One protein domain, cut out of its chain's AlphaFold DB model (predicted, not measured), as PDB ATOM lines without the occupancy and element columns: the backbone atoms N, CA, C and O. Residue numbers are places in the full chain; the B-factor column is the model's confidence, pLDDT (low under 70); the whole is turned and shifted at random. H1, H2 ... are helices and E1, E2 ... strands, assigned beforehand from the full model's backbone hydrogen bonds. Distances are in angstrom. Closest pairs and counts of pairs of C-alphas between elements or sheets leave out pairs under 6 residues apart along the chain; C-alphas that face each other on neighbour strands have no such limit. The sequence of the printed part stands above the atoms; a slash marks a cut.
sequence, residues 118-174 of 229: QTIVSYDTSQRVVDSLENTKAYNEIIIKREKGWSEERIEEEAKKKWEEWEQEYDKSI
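AT A GLANCE: This is residues 118 to 174 of the 229 residues of an uncharacterized protein of Flavobacterium beibuense (UniProt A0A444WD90). Two short parallel strands, E1 and E2, lie side by side between a short helix, H1, on one side and a much longer helix, H2, on the other, a thin stack with H2 stretched along its longest axis. The helices meet the pair mainly at E2 and stay apart from each other. The printed part has 57 residues, with two named strands and two named helices in the order E1, H1, E2, H2, and its class is mixed, helices and strands. It is only just compact, close to loose, with a radius of gyration of the C-alphas of 11.9 A, and flat, spanning 36 by 26 by 14 A.

IN THESE COORDINATES: Find C-alpha 118 at (-40.639, -24.795, 9.927), where strand E1, residues 118 to 122, begins. Helix H1 covers residues 127 to 136, 14.2 A from first to last C-alpha. Strand E2, residues 141 to 146, measures 15.4 A. Helix H2, residues 152 to 170, runs 26.1 A and ends at C-alpha 170, (-47.119, -11.057, 2.937).

HOW THE PARTS SIT: Look first at E1 and E2, parallel neighbours at 28 degrees: N 119 and O 142 are 2.9 A apart and N 144 and O 119 are 2.8 A apart, within hydrogen-bond range. E1, H1 and E2 form a strand-helix-strand unit, two parallel neighbour strands with a helix between them in the chain; its crossover is right-handed. The closest C-alphas of H1 and E2, Glu 134 and Ile 143, are 7.0 A apart. Those of E2 and H2, Ile 144 and Ala 159, are 6.8 A apart. In H1 and H2 every O i to N i+4 pair is within hydrogen-bond range.

THE WHOLE: The C-alphas farthest apart, Gly 149 and Ile 174, are 36.3 A apart. The printed part has no cut, and its three links are tight. Confidence is under 70 at residues 170 to 172; the mean pLDDT of the printed part is 88.3.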
ATOM      1  N   GLN A 118     -40.091 -24.950   8.587       89.62
ATOM      2  CA  GLN A 118     -40.639 -24.795   9.927       89.62
ATOM      3  C   GLN A 118     -39.496 -24.889  10.928       89.62
ATOM      4  O   GLN A 118     -38.832 -25.922  11.013       89.62
ATOM      5  N   THR A 119     -39.292 -23.830  11.702       93.38
ATOM      6  CA  THR A 119     -38.337 -23.830  12.809       93.38
ATOM      7  C   THR A 119     -39.104 -23.938  14.113       93.38
ATOM      8  O   THR A 119     -39.848 -23.040  14.505       93.38
ATOM      9  N   ILE A 120     -38.938 -25.075  14.786       93.12
ATOM     10  CA  ILE A 120     -39.644 -25.378  16.028       93.12
ATOM     11  C   ILE A 120     -38.763 -24.986  17.211       93.12
ATOM     12  O   ILE A 120     -37.650 -25.486  17.367       93.12
ATOM     13  N   VAL A 121     -39.290 -24.125  18.074       95.25
ATOM     14  CA  VAL A 121     -38.662 -23.727  19.338       95.25
ATOM     15  C   VAL A 121     -39.552 -24.124  20.508       95.25
ATOM     16  O   VAL A 121     -40.766 -24.268  20.365       95.25
ATOM     17  N   SER A 122     -38.969 -24.298  21.691       95.19
ATOM     18  CA  SER A 122     -39.752 -24.617  22.888       95.19
ATOM     19  C   SER A 122     -40.660 -23.443  23.283       95.19
ATOM     20  O   SER A 122     -40.295 -22.279  23.103       95.19
ATOM     21  N   TYR A 123     -41.844 -23.719  23.827       94.06
ATOM     22  CA  TYR A 123     -42.813 -22.686  24.210       94.06
ATOM     23  C   TYR A 123     -42.287 -21.696  25.263       94.06
ATOM     24  O   TYR A 123     -42.642 -20.515  25.249       94.06
ATOM     25  N   ASP A 124     -41.388 -22.141  26.135       95.12
ATOM     26  CA  ASP A 124     -40.707 -21.309  27.132       95.12
ATOM     27  C   ASP A 124     -39.591 -20.422  26.545       95.12
ATOM     28  O   ASP A 124     -39.046 -19.573  27.252       95.12
ATOM     29  N   THR A 125     -39.285 -20.543  25.246       95.75
ATOM     30  CA  THR A 125     -38.335 -19.654  24.560       95.75
ATOM     31  C   THR A 125     -38.782 -18.200  24.710       95.75
ATOM     32  O   THR A 125     -39.914 -17.836  24.364       95.75
ATOM     33  N   SER A 126     -37.878 -17.362  25.231       96.50
ATOM     34  CA  SER A 126     -38.158 -15.950  25.505       96.50
ATOM     35  C   SER A 126     -38.568 -15.190  24.243       96.50
ATOM     36  O   SER A 126     -38.033 -15.447  23.163       96.50
ATOM     37  N   GLN A 127     -39.455 -14.202  24.392       93.62
ATOM     38  CA  GLN A 127     -39.943 -13.419  23.256       93.62
ATOM     39  C   GLN A 127     -38.804 -12.730  22.498       93.62
ATOM     40  O   GLN A 127     -38.767 -12.800  21.284       93.62
ATOM     41  N   ARG A 128     -37.792 -12.204  23.200       96.00
ATOM     42  CA  ARG A 128     -36.611 -11.593  22.569       96.00
ATOM     43  C   ARG A 128     -35.887 -12.532  21.597       96.00
ATOM     44  O   ARG A 128     -35.388 -12.084  20.571       96.00
ATOM     45  N   VAL A 129     -35.786 -13.818  21.939       95.38
ATOM     46  CA  VAL A 129     -35.158 -14.819  21.060       95.38
ATOM     47  C   VAL A 129     -36.060 -15.099  19.863       95.38
ATOM     48  O   VAL A 129     -35.568 -15.153  18.744       95.38
ATOM     49  N   VAL A 130     -37.369 -15.214  20.085       94.06
ATOM     50  CA  VAL A 130     -38.355 -15.404  19.010       94.06
ATOM     51  C   VAL A 130     -38.346 -14.218  18.049       94.06
ATOM     52  O   VAL A 130     -38.213 -14.428  16.854       94.06
ATOM     53  N   ASP A 131     -38.378 -12.987  18.555       92.94
ATOM     54  CA  ASP A 131     -38.302 -11.767  17.749       92.94
ATOM     55  C   ASP A 131     -36.992 -11.707  16.960       92.94
ATOM     56  O   ASP A 131     -36.971 -11.307  15.800       92.94
ATOM     57  N   SER A 132     -35.875 -12.125  17.566       93.00
ATOM     58  CA  SER A 132     -34.603 -12.218  16.850       93.00
ATOM     59  C   SER A 132     -34.690 -13.209  15.693       93.00
ATOM     60  O   SER A 132     -34.226 -12.881  14.609       93.00
ATOM     61  N   LEU A 133     -35.283 -14.388  15.909       91.50
ATOM     62  CA  LEU A 133     -35.475 -15.387  14.858       91.50
ATOM     63  C   LEU A 133     -36.400 -14.861  13.758       91.50
ATOM     64  O   LEU A 133     -36.046 -14.958  12.592       91.50
ATOM     65  N   GLU A 134     -37.527 -14.242  14.112       86.81
ATOM     66  CA  GLU A 134     -38.469 -13.647  13.154       86.81
ATOM     67  C   GLU A 134     -37.825 -12.539  12.302       86.81
ATOM     68  O   GLU A 134     -38.162 -12.393  11.131       86.81
ATOM     69  N   ASN A 135     -36.853 -11.800  12.848       84.00
ATOM     70  CA  ASN A 135     -36.121 -10.766  12.110       84.00
ATOM     71  C   ASN A 135     -35.009 -11.314  11.202       84.00
ATOM     72  O   ASN A 135     -34.578 -10.619  10.284       84.00
ATOM     73  N   THR A 136     -34.500 -12.519  11.470       82.81
ATOM     74  CA  THR A 136     -33.370 -13.107  10.725       82.81
ATOM     75  C   THR A 136     -33.748 -14.297   9.856       82.81
ATOM     76  O   THR A 136     -32.912 -14.768   9.086       82.81
ATOM     77  N   LYS A 137     -34.961 -14.831  10.019       82.00
ATOM     78  CA  LYS A 137     -35.419 -16.026   9.315       82.00
ATOM     79  C   LYS A 137     -35.413 -15.818   7.807       82.00
ATOM     80  O   LYS A 137     -35.560 -14.699   7.306       82.00
ATOM     81  N   ALA A 138     -35.304 -16.922   7.076       75.12
ATOM     82  CA  ALA A 138     -35.591 -16.878   5.654       75.12
ATOM     83  C   ALA A 138     -37.071 -16.527   5.445       75.12
ATOM     84  O   ALA A 138     -37.931 -16.819   6.270       75.12
ATOM     85  N   TYR A 139     -37.401 -15.903   4.323       73.88
ATOM     86  CA  TYR A 139     -38.786 -15.518   4.071       73.88
ATOM     87  C   TYR A 139     -39.738 -16.716   4.027       73.88
ATOM     88  O   TYR A 139     -40.843 -16.655   4.548       73.88
ATOM     89  N   ASN A 140     -39.284 -17.835   3.470       75.94
ATOM     90  CA  ASN A 140     -40.025 -19.086   3.400       75.94
ATOM     91  C   ASN A 140     -39.905 -19.927   4.686       75.94
ATOM     92  O   ASN A 140     -40.005 -21.157   4.638       75.94
ATOM     93  N   GLU A 141     -39.727 -19.278   5.835       84.75
ATOM     94  CA  GLU A 141     -39.630 -19.897   7.150       84.75
ATOM     95  C   GLU A 141     -40.686 -19.330   8.113       84.75
ATOM     96  O   GLU A 141     -40.954 -18.126   8.164       84.75
ATOM     97  N   ILE A 142     -41.277 -20.208   8.923       90.06
ATOM     98  CA  ILE A 142     -42.103 -19.824  10.071       90.06
ATOM     99  C   ILE A 142     -41.503 -20.371  11.362       90.06
ATOM    100  O   ILE A 142     -40.976 -21.484  11.398       90.06
ATOM    101  N   ILE A 143     -41.620 -19.596  12.440       93.75
ATOM    102  CA  ILE A 143     -41.197 -20.023  13.773       93.75
ATOM    103  C   ILE A 143     -42.412 -20.564  14.526       93.75
ATOM    104  O   ILE A 143     -43.414 -19.865  14.680       93.75
ATOM    105  N   ILE A 144     -42.348 -21.795  15.029       94.75
ATOM    106  CA  ILE A 144     -43.429 -22.422  15.802       94.75
ATOM    107  C   ILE A 144     -42.955 -22.617  17.236       94.75
ATOM    108  O   ILE A 144     -41.983 -23.325  17.493       94.75
ATOM    109  N   LYS A 145     -43.669 -22.012  18.189       94.69
ATOM    110  CA  LYS A 145     -43.471 -22.262  19.619       94.69
ATOM    111  C   LYS A 145     -44.252 -23.511  20.017       94.69
ATOM    112  O   LYS A 145     -45.472 -23.464  20.110       94.69
ATOM    113  N   ARG A 146     -43.553 -24.618  20.255       94.50
ATOM    114  CA  ARG A 146     -44.149 -25.910  20.614       94.50
ATOM    115  C   ARG A 146     -44.284 -26.051  22.125       94.50
ATOM    116  O   ARG A 146     -43.282 -26.013  22.843       94.50
ATOM    117  N   GLU A 147     -45.497 -26.303  22.610       94.75
ATOM    118  CA  GLU A 147     -45.697 -26.698  24.007       94.75
ATOM    119  C   GLU A 147     -45.339 -28.169  24.237       94.75
ATOM    120  O   GLU A 147     -45.417 -29.034  23.354       94.75
ATOM    121  N   LYS A 148     -44.949 -28.473  25.474       92.31
ATOM    122  CA  LYS A 148     -44.608 -29.834  25.875       92.31
ATOM    123  C   LYS A 148     -45.842 -30.735  25.759       92.31
ATOM    124  O   LYS A 148     -46.869 -30.462  26.365       92.31
ATOM    125  N   GLY A 149     -45.703 -31.844  25.033       92.38
ATOM    126  CA  GLY A 149     -46.771 -32.835  24.864       92.38
ATOM    127  C   GLY A 149     -47.649 -32.637  23.628       92.38
ATOM    128  O   GLY A 149     -48.542 -33.450  23.414       92.38
ATOM    129  N   TRP A 150     -47.393 -31.624  22.791       95.94
ATOM    130  CA  TRP A 150     -48.038 -31.542  21.477       95.94
ATOM    131  C   TRP A 150     -47.687 -32.750  20.602       95.94
ATOM    132  O   TRP A 150     -46.507 -33.118  20.490       95.94
ATOM    133  N   SER A 151     -48.721 -33.322  19.978       94.88
ATOM    134  CA  SER A 151     -48.602 -34.313  18.909       94.88
ATOM    135  C   SER A 151     -48.079 -33.667  17.625       94.88
ATOM    136  O   SER A 151     -48.182 -32.454  17.446       94.88
ATOM    137  N   GLU A 152     -47.545 -34.482  16.718       93.19
ATOM    138  CA  GLU A 152     -47.100 -34.005  15.402       93.19
ATOM    139  C   GLU A 152     -48.260 -33.401  14.594       93.19
ATOM    140  O   GLU A 152     -48.118 -32.314  14.049       93.19
ATOM    141  N   GLU A 153     -49.450 -34.010  14.641       95.00
ATOM    142  CA  GLU A 153     -50.667 -33.466  14.011       95.00
ATOM    143  C   GLU A 153     -50.987 -32.050  14.510       95.00
ATOM    144  O   GLU A 153     -51.274 -31.150  13.724       95.00
ATOM    145  N   ARG A 154     -50.853 -31.805  15.820       94.25
ATOM    146  CA  ARG A 154     -51.081 -30.474  16.384       94.25
ATOM    147  C   ARG A 154     -50.037 -29.458  15.914       94.25
ATOM    148  O   ARG A 154     -50.372 -28.295  15.704       94.25
ATOM    149  N   ILE A 155     -48.781 -29.878  15.761       92.62
ATOM    150  CA  ILE A 155     -47.714 -29.021  15.224       92.62
ATOM    151  C   ILE A 155     -48.028 -28.653  13.772       92.62
ATOM    152  O   ILE A 155     -47.920 -27.484  13.413       92.62
ATOM    153  N   GLU A 156     -48.467 -29.617  12.963       92.50
ATOM    154  CA  GLU A 156     -48.851 -29.391  11.568       92.50
ATOM    155  C   GLU A 156     -50.058 -28.451  11.437       92.50
ATOM    156  O   GLU A 156     -50.049 -27.563  10.583       92.50
ATOM    157  N   GLU A 157     -51.072 -28.581  12.298       94.44
ATOM    158  CA  GLU A 157     -52.217 -27.660  12.334       94.44
ATOM    159  C   GLU A 157     -51.792 -26.213  12.612       94.44
ATOM    160  O   GLU A 157     -52.231 -25.286  11.928       94.44
ATOM    161  N   GLU A 158     -50.939 -26.003  13.617       94.00
ATOM    162  CA  GLU A 158     -50.455 -24.667  13.973       94.00
ATOM    163  C   GLU A 158     -49.499 -24.114  12.905       94.00
ATOM    164  O   GLU A 158     -49.563 -22.929  12.571       94.00
ATOM    165  N   ALA A 159     -48.680 -24.974  12.291       91.81
ATOM    166  CA  ALA A 159     -47.875 -24.616  11.130       91.81
ATOM    167  C   ALA A 159     -48.758 -24.130   9.977       91.81
ATOM    168  O   ALA A 159     -48.476 -23.098   9.370       91.81
ATOM    169  N   LYS A 160     -49.842 -24.858   9.684       91.69
ATOM    170  CA  LYS A 160     -50.780 -24.522   8.614       91.69
ATOM    171  C   LYS A 160     -51.422 -23.155   8.843       91.69
ATOM    172  O   LYS A 160     -51.404 -22.339   7.928       91.69
ATOM    173  N   LYS A 161     -51.913 -22.875  10.054       92.69
ATOM    174  CA  LYS A 161     -52.489 -21.563  10.400       92.69
ATOM    175  C   LYS A 161     -51.485 -20.430  10.215       92.69
ATOM    176  O   LYS A 161     -51.795 -19.452   9.548       92.69
ATOM    177  N   LYS A 162     -50.263 -20.588  10.735       89.75
ATOM    178  CA  LYS A 162     -49.205 -19.584  10.560       89.75
ATOM    179  C   LYS A 162     -48.860 -19.348   9.095       89.75
ATOM    180  O   LYS A 162     -48.601 -18.215   8.709       89.75
ATOM    181  N   TRP A 163     -48.861 -20.399   8.278       87.25
ATOM    182  CA  TRP A 163     -48.676 -20.255   6.838       87.25
ATOM    183  C   TRP A 163     -49.821 -19.499   6.172       87.25
ATOM    184  O   TRP A 163     -49.552 -18.662   5.322       87.25
ATOM    185  N   GLU A 164     -51.071 -19.764   6.551       87.44
ATOM    186  CA  GLU A 164     -52.238 -19.044   6.028       87.44
ATOM    187  C   GLU A 164     -52.218 -17.558   6.424       87.44
ATOM    188  O   GLU A 164     -52.480 -16.698   5.585       87.44
ATOM    189  N   GLU A 165     -51.863 -17.239   7.671       85.56
ATOM    190  CA  GLU A 165     -51.686 -15.858   8.149       85.56
ATOM    191  C   GLU A 165     -50.570 -15.145   7.384       85.56
ATOM    192  O   GLU A 165     -50.768 -14.053   6.848       85.56
ATOM    193  N   TRP A 166     -49.417 -15.802   7.266       81.31
ATOM    194  CA  TRP A 166     -48.284 -15.290   6.513       81.31
ATOM    195  C   TRP A 166     -48.635 -15.073   5.035       81.31
ATOM    196  O   TRP A 166     -48.288 -14.040   4.473       81.31
ATOM    197  N   GLU A 167     -49.375 -15.991   4.404       78.12
ATOM    198  CA  GLU A 167     -49.839 -15.830   3.022       78.12
ATOM    199  C   GLU A 167     -50.784 -14.623   2.906       78.12
ATOM    200  O   GLU A 167     -50.681 -13.849   1.962       78.12
ATOM    201  N   GLN A 168     -51.669 -14.385   3.874       78.62
ATOM    202  CA  GLN A 168     -52.584 -13.238   3.826       78.62
ATOM    203  C   GLN A 168     -51.893 -11.882   4.024       78.62
ATOM    204  O   GLN A 168     -52.310 -10.893   3.406       78.62
ATOM    205  N   GLU A 169     -50.884 -11.825   4.892       75.62
ATOM    206  CA  GLU A 169     -50.148 -10.604   5.227       75.62
ATOM    207  C   GLU A 169     -49.087 -10.280   4.170       75.62
ATOM    208  O   GLU A 169     -49.030  -9.157   3.658       75.62
ATOM    209  N   TYR A 170     -48.292 -11.277   3.774       68.69
ATOM    210  CA  TYR A 170     -47.119 -11.057   2.937       68.69
ATOM    211  C   TYR A 170     -47.389 -11.176   1.431       68.69
ATOM    212  O   TYR A 170     -46.801 -10.395   0.682       68.69
ATOM    213  N   ASP A 171     -48.320 -12.026   0.961       67.38
ATOM    214  CA  ASP A 171     -48.638 -12.168  -0.485       67.38
ATOM    215  C   ASP A 171     -49.182 -10.856  -1.084       67.38
ATOM    216  O   ASP A 171     -49.065 -10.615  -2.281       67.38
ATOM    217  N   LYS A 172     -49.721  -9.957  -0.246       67.56
ATOM    218  CA  LYS A 172     -50.148  -8.608  -0.658       67.56
ATOM    219  C   LYS A 172     -49.020  -7.578  -0.677       67.56
ATOM    220  O   LYS A 172     -49.125  -6.587  -1.393       67.56
ATOM    221  N   SER A 173     -47.983  -7.771   0.137       71.69
ATOM    222  CA  SER A 173     -46.853  -6.837   0.249       71.69
ATOM    223  C   SER A 173     -45.728  -7.119  -0.744       71.69
ATOM    224  O   SER A 173     -44.902  -6.243  -1.000       71.69
ATOM    225  N   ILE A 174     -45.688  -8.330  -1.301       76.06
ATOM    226  CA  ILE A 174     -44.605  -8.764  -2.173       76.06
ATOM    227  C   ILE A 174     -44.929  -8.493  -3.621       76.06
ATOM    228  O   ILE A 174     -45.991  -8.841  -4.135       76.06
TER     229      ILE A 174